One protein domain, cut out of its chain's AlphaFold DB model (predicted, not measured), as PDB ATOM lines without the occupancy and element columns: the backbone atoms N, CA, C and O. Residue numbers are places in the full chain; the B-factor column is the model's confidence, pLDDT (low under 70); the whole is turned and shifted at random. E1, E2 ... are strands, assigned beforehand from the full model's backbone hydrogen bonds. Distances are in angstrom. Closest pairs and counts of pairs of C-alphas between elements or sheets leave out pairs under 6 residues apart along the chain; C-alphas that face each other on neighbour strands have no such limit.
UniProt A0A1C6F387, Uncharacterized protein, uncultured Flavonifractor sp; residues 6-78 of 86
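This is residues 6 to 78 of the 86 residues of an uncharacterized protein of uncultured Flavonifractor sp (UniProt A0A1C6F387). A single twisted sheet of six strands folds back and forth along the chain, with no named helix over it. It is a meander, each strand the antiparallel neighbour of the one before, in the order E1 E2 E3 E4 E5 E6. The class is all strand; the printed part has 73 residues, is compact with a radius of gyration of the C-alphas of 12.7 A, and spans 38 by 23 by 18 A.

Find C-alpha 6 at (-8.683, 52.163, 10.390), where E1, residues 6 to 9, begins. Next come E2, residues 12 to 19, 21.1 A long; E3, residues 26 to 32, 19.2 A; E4, residues 44 to 53, 24.0 A; and E5, residues 58 to 63, 16.1 A. E6, residues 74 to 78, ends at (-32.494, 59.642, 15.245).

Start at edge strand E1 and cross hairpin after hairpin, looking for N and O within hydrogen-bond range: N 7 and O 14 to E2, 2.8 A; N 15 and O 30 to E3, 2.8 A; N 29 and O 48 to E4, 2.8 A; N 51 and O 60 to E5, 3.0 A; N 61 and O 76 to edge strand E6, 2.8 A. E4 bends by 58 degrees at residue 47.

The two farthest C-alphas, of Pro 10 and Asp 55, are 38.2 A apart. The printed part has no cut, the link E3 to E4 is long, and no printed residue is under 70 in pLDDT.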
ATOM      1  N   ILE A   6      -9.285  52.995   9.343       97.12
ATOM      2  CA  ILE A   6      -8.683  52.163  10.390       97.12
ATOM      3  C   ILE A   6      -8.057  53.049  11.466       97.12
ATOM      4  O   ILE A   6      -7.220  53.907  11.173       97.12
ATOM      5  N   ALA A   7      -8.420  52.803  12.723       97.56
ATOM      6  CA  ALA A   7      -7.797  53.393  13.900       97.56
ATOM      7  C   ALA A   7      -7.189  52.296  14.785       97.56
ATOM      8  O   ALA A   7      -7.871  51.368  15.214       97.56
ATOM      9  N   LYS A   8      -5.890  52.404  15.081       97.25
ATOM     10  CA  LYS A   8      -5.177  51.425  15.915       97.25
ATOM     11  C   LYS A   8      -5.427  51.669  17.398       97.25
ATOM     12  O   LYS A   8      -5.413  52.809  17.859       97.25
ATOM     13  N   THR A   9      -5.573  50.590  18.155       95.88
ATOM     14  CA  THR A   9      -5.711  50.593  19.614       95.88
ATOM     15  C   THR A   9      -4.778  49.541  20.227       95.88
ATOM     16  O   THR A   9      -4.305  48.656  19.512       95.88
ATOM     17  N   PRO A  10      -4.526  49.572  21.547       96.06
ATOM     18  CA  PRO A  10      -3.743  48.526  22.208       96.06
ATOM     19  C   PRO A  10      -4.338  47.111  22.124       96.06
ATOM     20  O   PRO A  10      -3.613  46.153  22.365       96.06
ATOM     21  N   ILE A  11      -5.635  46.971  21.816       94.00
ATOM     22  CA  ILE A  11      -6.348  45.679  21.806       94.00
ATOM     23  C   ILE A  11      -6.768  45.221  20.401       94.00
ATOM     24  O   ILE A  11      -7.468  44.223  20.270       94.00
ATOM     25  N   GLY A  12      -6.373  45.950  19.355       95.94
ATOM     26  CA  GLY A  12      -6.774  45.670  17.978       95.94
ATOM     27  C   GLY A  12      -7.003  46.937  17.162       95.94
ATOM     28  O   GLY A  12      -6.596  48.038  17.546       95.94
ATOM     29  N   GLU A  13      -7.682  46.794  16.036       97.62
ATOM     30  CA  GLU A  13      -7.952  47.868  15.085       97.62
ATOM     31  C   GLU A  13      -9.452  48.146  15.018       97.62
ATOM     32  O   GLU A  13     -10.243  47.252  14.730       97.62
ATOM     33  N   ILE A  14      -9.854  49.388  15.284       97.31
ATOM     34  CA  ILE A  14     -11.216  49.841  15.011       97.31
ATOM     35  C   ILE A  14     -11.300  50.116  13.515       97.31
ATOM     36  O   ILE A  14     -10.575  50.968  12.997       97.31
ATOM     37  N   VAL A  15     -12.189  49.406  12.835       97.19
ATOM     38  CA  VAL A  15     -12.418  49.528  11.399       97.19
ATOM     39  C   VAL A  15     -13.815  50.061  11.144       97.19
ATOM     40  O   VAL A  15     -14.795  49.527  11.664       97.19
ATOM     41  N   VAL A  16     -13.897  51.093  10.309       97.62
ATOM     42  CA  VAL A  16     -15.145  51.611   9.756       97.62
ATOM     43  C   VAL A  16     -15.216  51.242   8.284       97.62
ATOM     44  O   VAL A  16     -14.300  51.561   7.526       97.62
ATOM     45  N   GLY A  17     -16.305  50.600   7.876       95.56
ATOM     46  CA  GLY A  17     -16.546  50.262   6.477       95.56
ATOM     47  C   GLY A  17     -17.969  50.577   6.038       95.56
ATOM     48  O   GLY A  17     -18.863  50.801   6.853       95.56
ATOM     49  N   ILE A  18     -18.166  50.612   4.722       94.88
ATOM     50  CA  ILE A  18     -19.462  50.904   4.104       94.88
ATOM     51  C   ILE A  18     -20.340  49.651   4.125       94.88
ATOM     52  O   ILE A  18     -19.900  48.556   3.766       94.88
ATOM     53  N   LYS A  19     -21.602  49.833   4.503       91.12
ATOM     54  CA  LYS A  19     -22.667  48.838   4.405       91.12
ATOM     55  C   LYS A  19     -23.498  49.146   3.159       91.12
ATOM     56  O   LYS A  19     -24.269  50.101   3.142       91.12
ATOM     57  N   SER A  20     -23.323  48.331   2.120       87.31
ATOM     58  CA  SER A  20     -23.997  48.479   0.815       87.31
ATOM     59  C   SER A  20     -25.339  47.742   0.729       87.31
ATOM     60  O   SER A  20     -25.806  47.423  -0.360       87.31
ATOM     61  N   ASP A  21     -25.922  47.413   1.877       91.06
ATOM     62  CA  ASP A  21     -27.248  46.815   1.975       91.06
ATOM     63  C   ASP A  21     -28.290  47.823   1.481       91.06
ATOM     64  O   ASP A  21     -28.269  48.983   1.886       91.06
ATOM     65  N   HIS A  22     -29.167  47.388   0.580       90.31
ATOM     66  CA  HIS A  22     -30.156  48.265  -0.034       90.31
ATOM     67  C   HIS A  22     -31.216  48.741   0.966       90.31
ATOM     68  O   HIS A  22     -31.645  49.892   0.903       90.31
ATOM     69  N   ASP A  23     -31.618  47.878   1.897       94.88
ATOM     70  CA  ASP A  23     -32.682  48.180   2.852       94.88
ATOM     71  C   ASP A  23     -32.133  48.930   4.069       94.88
ATOM     72  O   ASP A  23     -32.855  49.709   4.702       94.88
ATOM     73  N   TYR A  24     -30.839  48.749   4.335       95.62
ATOM     74  CA  TYR A  24     -30.126  49.329   5.465       95.62
ATOM     75  C   TYR A  24     -28.753  49.908   5.068       95.62
ATOM     76  O   TYR A  24     -27.720  49.417   5.551       95.62
ATOM     77  N   PRO A  25     -28.692  50.912   4.170       96.38
ATOM     78  CA  PRO A  25     -27.428  51.497   3.746       96.38
ATOM     79  C   PRO A  25     -26.812  52.310   4.884       96.38
ATOM     80  O   PRO A  25     -27.505  53.020   5.618       96.38
ATOM     81  N   GLY A  26     -25.492  52.243   5.033       96.19
ATOM     82  CA  GLY A  26     -24.826  52.927   6.136       96.19
ATOM     83  C   GLY A  26     -23.358  52.578   6.285       96.19
ATOM     84  O   GLY A  26     -22.657  52.297   5.312       96.19
ATOM     85  N   ILE A  27     -22.901  52.586   7.531       97.06
ATOM     86  CA  ILE A  27     -21.560  52.165   7.922       97.06
ATOM     87  C   ILE A  27     -21.624  51.138   9.044       97.06
ATOM     88  O   ILE A  27     -22.536  51.145   9.876       97.06
ATOM     89  N   PHE A  28     -20.603  50.294   9.097       95.88
ATOM     90  CA  PHE A  28     -20.325  49.454  10.248       95.88
ATOM     91  C   PHE A  28     -19.055  49.911  10.952       95.88
ATOM     92  O   PHE A  28     -18.146  50.453  10.326       95.88
ATOM     93  N   VAL A  29     -18.996  49.639  12.251       97.12
ATOM     94  CA  VAL A  29     -17.819  49.783  13.097       97.12
ATOM     95  C   VAL A  29     -17.548  48.435  13.757       97.12
ATOM     96  O   VAL A  29     -18.420  47.871  14.425       97.12
ATOM     97  N   GLU A  30     -16.342  47.917  13.569       95.81
ATOM     98  CA  GLU A  30     -15.882  46.645  14.126       95.81
ATOM     99  C   GLU A  30     -14.520  46.824  14.798       95.81
ATOM    100  O   GLU A  30     -13.728  47.668  14.390       95.81
ATOM    101  N   LEU A  31     -14.231  46.014  15.811       96.25
ATOM    102  CA  LEU A  31     -12.885  45.819  16.339       96.25
ATOM    103  C   LEU A  31     -12.306  44.551  15.704       96.25
ATOM    104  O   LEU A  31     -12.951  43.509  15.770       96.25
ATOM    105  N   ARG A  32     -11.115  44.619  15.105       95.88
ATOM    106  CA  ARG A  32     -10.397  43.467  14.530       95.88
ATOM    107  C   ARG A  32      -9.125  43.160  15.318       95.88
ATOM    108  O   ARG A  32      -8.446  44.086  15.761       95.88
ATOM    109  N   GLY A  33      -8.792  41.883  15.504       94.44
ATOM    110  CA  GLY A  33      -7.611  41.469  16.270       94.44
ATOM    111  C   GLY A  33      -7.549  39.965  16.557       94.44
ATOM    112  O   GLY A  33      -8.554  39.268  16.483       94.44
ATOM    113  N   GLU A  34      -6.360  39.473  16.914       89.12
ATOM    114  CA  GLU A  34      -6.065  38.033  17.065       89.12
ATOM    115  C   GLU A  34      -6.615  37.394  18.351       89.12
ATOM    116  O   GLU A  34      -6.688  36.174  18.464       89.12
ATOM    117  N   HIS A  35      -6.962  38.203  19.354       87.50
ATOM    118  CA  HIS A  35      -7.379  37.729  20.681       87.50
ATOM    119  C   HIS A  35      -8.770  38.234  21.066       87.50
ATOM    120  O   HIS A  35      -9.077  38.406  22.248       87.50
ATOM    121  N   LEU A  36      -9.592  38.537  20.063       89.94
ATOM    122  CA  LEU A  36     -10.947  39.015  20.278       89.94
ATOM    123  C   LEU A  36     -11.918  37.858  20.493       89.94
ATOM    124  O   LEU A  36     -11.662  36.720  20.115       89.94
ATOM    125  N   ASN A  37     -13.063  38.184  21.087       85.69
ATOM    126  CA  ASN A  37     -14.189  37.269  21.181       85.69
ATOM    127  C   ASN A  37     -14.904  37.178  19.826       85.69
ATOM    128  O   ASN A  37     -15.933  37.806  19.601       85.69
ATOM    129  N   ASP A  38     -14.321  36.429  18.903       84.50
ATOM    130  CA  ASP A  38     -14.689  36.369  17.490       84.50
ATOM    131  C   ASP A  38     -15.763  35.311  17.174       84.50
ATOM    132  O   ASP A  38     -15.929  34.874  16.034       84.50
ATOM    133  N   ARG A  39     -16.556  34.948  18.191       87.69
ATOM    134  CA  ARG A  39     -17.583  33.895  18.157       87.69
ATOM    135  C   ARG A  39     -18.541  33.988  16.966       87.69
ATOM    136  O   ARG A  39     -19.033  32.960  16.504       87.69
ATOM    137  N   PHE A  40     -18.833  35.202  16.503       86.12
ATOM    138  CA  PHE A  40     -19.790  35.474  15.425       86.12
ATOM    139  C   PHE A  40     -19.127  35.898  14.109       86.12
ATOM    140  O   PHE A  40     -19.773  35.888  13.061       86.12
ATOM    141  N   LYS A  41     -17.845  36.277  14.150       85.50
ATOM    142  CA  LYS A  41     -17.068  36.689  12.983       85.50
ATOM    143  C   LYS A  41     -15.585  36.526  13.282       85.50
ATOM    144  O   LYS A  41     -15.049  37.299  14.061       85.50
ATOM    145  N   GLU A  42     -14.936  35.576  12.616       89.62
ATOM    146  CA  GLU A  42     -13.512  35.275  12.804       89.62
ATOM    147  C   GLU A  42     -12.644  36.547  12.762       89.62
ATOM    148  O   GLU A  42     -12.740  37.362  11.836       89.62
ATOM    149  N   GLY A  43     -11.826  36.731  13.800       92.00
ATOM    150  CA  GLY A  43     -10.937  37.879  13.969       92.00
ATOM    151  C   GLY A  43     -11.611  39.240  14.192       92.00
ATOM    152  O   GLY A  43     -10.910  40.257  14.135       92.00
ATOM    153  N   ALA A  44     -12.931  39.311  14.418       93.31
ATOM    154  CA  ALA A  44     -13.634  40.585  14.558       93.31
ATOM    155  C   ALA A  44     -14.832  40.568  15.523       93.31
ATOM    156  O   ALA A  44     -15.593  39.612  15.622       93.31
ATOM    157  N   VAL A  45     -15.057  41.704  16.178       94.31
ATOM    158  CA  VAL A  45     -16.229  41.975  17.017       94.31
ATOM    159  C   VAL A  45     -16.964  43.178  16.454       94.31
ATOM    160  O   VAL A  45     -16.374  44.240  16.250       94.31
ATOM    161  N   ARG A  46     -18.267  43.036  16.215       93.62
ATOM    162  CA  ARG A  46     -19.122  44.153  15.810       93.62
ATOM    163  C   ARG A  46     -19.360  45.071  16.996       93.62
ATOM    164  O   ARG A  46     -19.698  44.598  18.071       93.62
ATOM    165  N   LEU A  47     -19.185  46.374  16.789       95.62
ATOM    166  CA  LEU A  47     -19.388  47.383  17.828       95.62
ATOM    167  C   LEU A  47     -20.653  48.192  17.570       95.62
ATOM    168  O   LEU A  47     -21.473  48.368  18.466       95.62
ATOM    169  N   ALA A  48     -20.827  48.691  16.345       97.38
ATOM    170  CA  ALA A  48     -21.995  49.487  16.007       97.38
ATOM    171  C   ALA A  48     -22.270  49.532  14.508       97.38
ATOM    172  O   ALA A  48     -21.346  49.434  13.702       97.38
ATOM    173  N   TRP A  49     -23.527  49.771  14.149       97.06
ATOM    174  CA  TRP A  49     -23.936  50.232  12.825       97.06
ATOM    175  C   TRP A  49     -24.555  51.618  12.937       97.06
ATOM    176  O   TRP A  49     -25.263  51.916  13.900       97.06
ATOM    177  N   VAL A  50     -24.296  52.460  11.942       97.56
ATOM    178  CA  VAL A  50     -25.050  53.695  11.716       97.56
ATOM    179  C   VAL A  50     -25.620  53.592  10.316       97.56
ATOM    180  O   VAL A  50     -24.872  53.600   9.339       97.56
ATOM    181  N   GLU A  51     -26.933  53.441  10.222       97.44
ATOM    182  CA  GLU A  51     -27.599  53.060   8.982       97.44
ATOM    183  C   GLU A  51     -28.950  53.747   8.833       97.44
ATOM    184  O   GLU A  51     -29.603  54.113   9.810       97.44
ATOM    185  N   TYR A  52     -29.361  53.941   7.589       96.81
ATOM    186  CA  TYR A  52     -30.714  54.351   7.260       96.81
ATOM    187  C   TYR A  52     -31.605  53.114   7.218       96.81
ATOM    188  O   TYR A  52     -31.314  52.196   6.468       96.81
ATOM    189  N   SER A  53     -32.686  53.072   7.992       95.75
ATOM    190  CA  SER A  53     -33.680  52.004   7.903       95.75
ATOM    191  C   SER A  53     -34.744  52.372   6.875       95.75
ATOM    192  O   SER A  53     -35.511  53.313   7.086       95.75
ATOM    193  N   SER A  54     -34.837  51.603   5.789       93.25
ATOM    194  CA  SER A  54     -35.884  51.799   4.777       93.25
ATOM    195  C   SER A  54     -37.281  51.445   5.291       93.25
ATOM    196  O   SER A  54     -38.261  52.016   4.832       93.25
ATOM    197  N   ASP A  55     -37.399  50.554   6.271       93.81
ATOM    198  CA  ASP A  55     -38.689  50.232   6.895       93.81
ATOM    199  C   ASP A  55     -39.195  51.396   7.766       93.81
ATOM    200  O   ASP A  55     -40.300  51.903   7.586       93.81
ATOM    201  N   LYS A  56     -38.335  51.901   8.656       93.69
ATOM    202  CA  LYS A  56     -38.684  52.980   9.594       93.69
ATOM    203  C   LYS A  56     -38.577  54.382   8.996       93.69
ATOM    204  O   LYS A  56     -39.005  55.348   9.624       93.69
ATOM    205  N   GLN A  57     -37.981  54.501   7.808       92.81
ATOM    206  CA  GLN A  57     -37.681  55.768   7.133       92.81
ATOM    207  C   GLN A  57     -36.882  56.740   8.027       92.81
ATOM    208  O   GLN A  57     -37.143  57.944   8.057       92.81
ATOM    209  N   CYS A  58     -35.905  56.225   8.782       95.31
ATOM    210  CA  CYS A  58     -35.093  57.022   9.703       95.31
ATOM    211  C   CYS A  58     -33.633  56.558   9.751       95.31
ATOM    212  O   CYS A  58     -33.320  55.404   9.460       95.31
ATOM    213  N   LEU A  59     -32.727  57.447  10.173       97.38
ATOM    214  CA  LEU A  59     -31.376  57.038  10.555       97.38
ATOM    215  C   LEU A  59     -31.436  56.365  11.929       97.38
ATOM    216  O   LEU A  59     -32.088  56.876  12.841       97.38
ATOM    217  N   GLN A  60     -30.737  55.248  12.093       97.75
ATOM    218  CA  GLN A  60     -30.605  54.553  13.365       97.75
ATOM    219  C   GLN A  60     -29.145  54.221  13.678       97.75
ATOM    220  O   GLN A  60     -28.315  54.024  12.788       97.75
ATOM    221  N   THR A  61     -28.834  54.158  14.969       98.12
ATOM    222  CA  THR A  61     -27.579  53.611  15.482       98.12
ATOM    223  C   THR A  61     -27.878  52.354  16.278       98.12
ATOM    224  O   THR A  61     -28.632  52.395  17.248       98.12
ATOM    225  N   ILE A  62     -27.274  51.246  15.870       97.62
ATOM    226  CA  ILE A  62     -27.377  49.949  16.536       97.62
ATOM    227  C   ILE A  62     -26.049  49.703  17.237       97.62
ATOM    228  O   ILE A  62     -25.009  49.761  16.586       97.62
ATOM    229  N   ALA A  63     -26.066  49.448  18.543       97.44
ATOM    230  CA  ALA A  63     -24.860  49.248  19.342       97.44
ATOM    231  C   ALA A  63     -24.812  47.843  19.956       97.44
ATOM    232  O   ALA A  63     -25.730  47.413  20.665       97.44
ATOM    233  N   TYR A  64     -23.693  47.162  19.741       95.38
ATOM    234  CA  TYR A  64     -23.384  45.826  20.234       95.38
ATOM    235  C   TYR A  64     -22.369  45.962  21.372       95.38
ATOM    236  O   TYR A  64     -21.175  46.147  21.150       95.38
ATOM    237  N   GLY A  65     -22.865  45.968  22.610       89.44
ATOM    238  CA  GLY A  65     -22.034  46.103  23.809       89.44
ATOM    239  C   GLY A  65     -21.624  44.769  24.431       89.44
ATOM    240  O   GLY A  65     -20.640  44.723  25.167       89.44
ATOM    241  N   ASP A  66     -22.359  43.693  24.142       89.50
ATOM    242  CA  ASP A  66     -22.059  42.357  24.646       89.50
ATOM    243  C   ASP A  66     -21.381  41.526  23.558       89.50
ATOM    244  O   ASP A  66     -22.037  40.955  22.695       89.50
ATOM    245  N   GLY A  67     -20.054  41.418  23.623       86.00
ATOM    246  CA  GLY A  67     -19.286  40.585  22.693       86.00
ATOM    247  C   GLY A  67     -19.614  39.086  22.757       86.00
ATOM    248  O   GLY A  67     -19.081  38.329  21.951       86.00
ATOM    249  N   ASN A  68     -20.451  38.628  23.700       89.94
ATOM    250  CA  ASN A  68     -20.908  37.238  23.793       89.94
ATOM    251  C   ASN A  68     -22.278  36.974  23.157       89.94
ATOM    252  O   ASN A  68     -22.664  35.800  23.068       89.94
ATOM    253  N   ALA A  69     -22.989  38.012  22.718       89.19
ATOM    254  CA  ALA A  69     -24.295  37.919  22.077       89.19
ATOM    255  C   ALA A  69     -24.251  38.535  20.669       89.19
ATOM    256  O   ALA A  69     -23.529  39.496  20.425       89.19
ATOM    257  N   ASP A  70     -25.031  37.976  19.742       87.31
ATOM    258  CA  ASP A  70     -25.196  38.551  18.395       87.31
ATOM    259  C   ASP A  70     -26.275  39.650  18.374       87.31
ATOM    260  O   ASP A  70     -26.359  40.443  17.439       87.31
ATOM    261  N   ASP A  71     -27.094  39.722  19.428       92.25
ATOM    262  CA  ASP A  71     -28.134  40.734  19.578       92.25
ATOM    263  C   ASP A  71     -27.541  42.098  19.953       92.25
ATOM    264  O   ASP A  71     -26.569  42.219  20.705       92.25
ATOM    265  N   PHE A  72     -28.167  43.164  19.455       94.19
ATOM    266  CA  PHE A  72     -27.792  44.513  19.849       94.19
ATOM    267  C   PHE A  72     -28.206  44.794  21.296       94.19
ATOM    268  O   PHE A  72     -29.265  44.386  21.769       94.19
ATOM    269  N   THR A  73     -27.385  45.572  21.993       96.06
ATOM    270  CA  THR A  73     -27.691  46.028  23.358       96.06
ATOM    271  C   THR A  73     -28.572  47.270  23.364       96.06
ATOM    272  O   THR A  73     -29.389  47.440  24.262       96.06
ATOM    273  N   HIS A  74     -28.400  48.148  22.370       97.62
ATOM    274  CA  HIS A  74     -29.154  49.391  22.243       97.62
ATOM    275  C   HIS A  74     -29.444  49.695  20.777       97.62
ATOM    276  O   HIS A  74     -28.617  49.444  19.899       97.62
ATOM    277  N   LEU A  75     -30.608  50.297  20.546       97.44
ATOM    278  CA  LEU A  75     -31.013  50.857  19.268       97.44
ATOM    279  C   LEU A  75     -31.479  52.292  19.510       97.44
ATOM    280  O   LEU A  75     -32.299  52.545  20.392       97.44
ATOM    281  N   ILE A  76     -30.923  53.224  18.742       97.81
ATOM    282  CA  ILE A  76     -31.233  54.652  18.812       97.81
ATOM    283  C   ILE A  76     -31.787  55.070  17.458       97.81
ATOM    284  O   ILE A  76     -31.073  55.009  16.461       97.81
ATOM    285  N   GLU A  77     -33.037  55.517  17.425       97.31
ATOM    286  CA  GLU A  77     -33.637  56.152  16.250       97.31
ATOM    287  C   GLU A  77     -33.396  57.657  16.325       97.31
ATOM    288  O   GLU A  77     -33.732  58.313  17.315       97.31
ATOM    289  N   HIS A  78     -32.779  58.217  15.288       96.06
ATOM    290  CA  HIS A  78     -32.494  59.642  15.245       96.06
ATOM    291  C   HIS A  78     -33.701  60.396  14.701       96.06
ATOM    292  O   HIS A  78     -34.055  60.288  13.526       96.06
TER     293      HIS A  78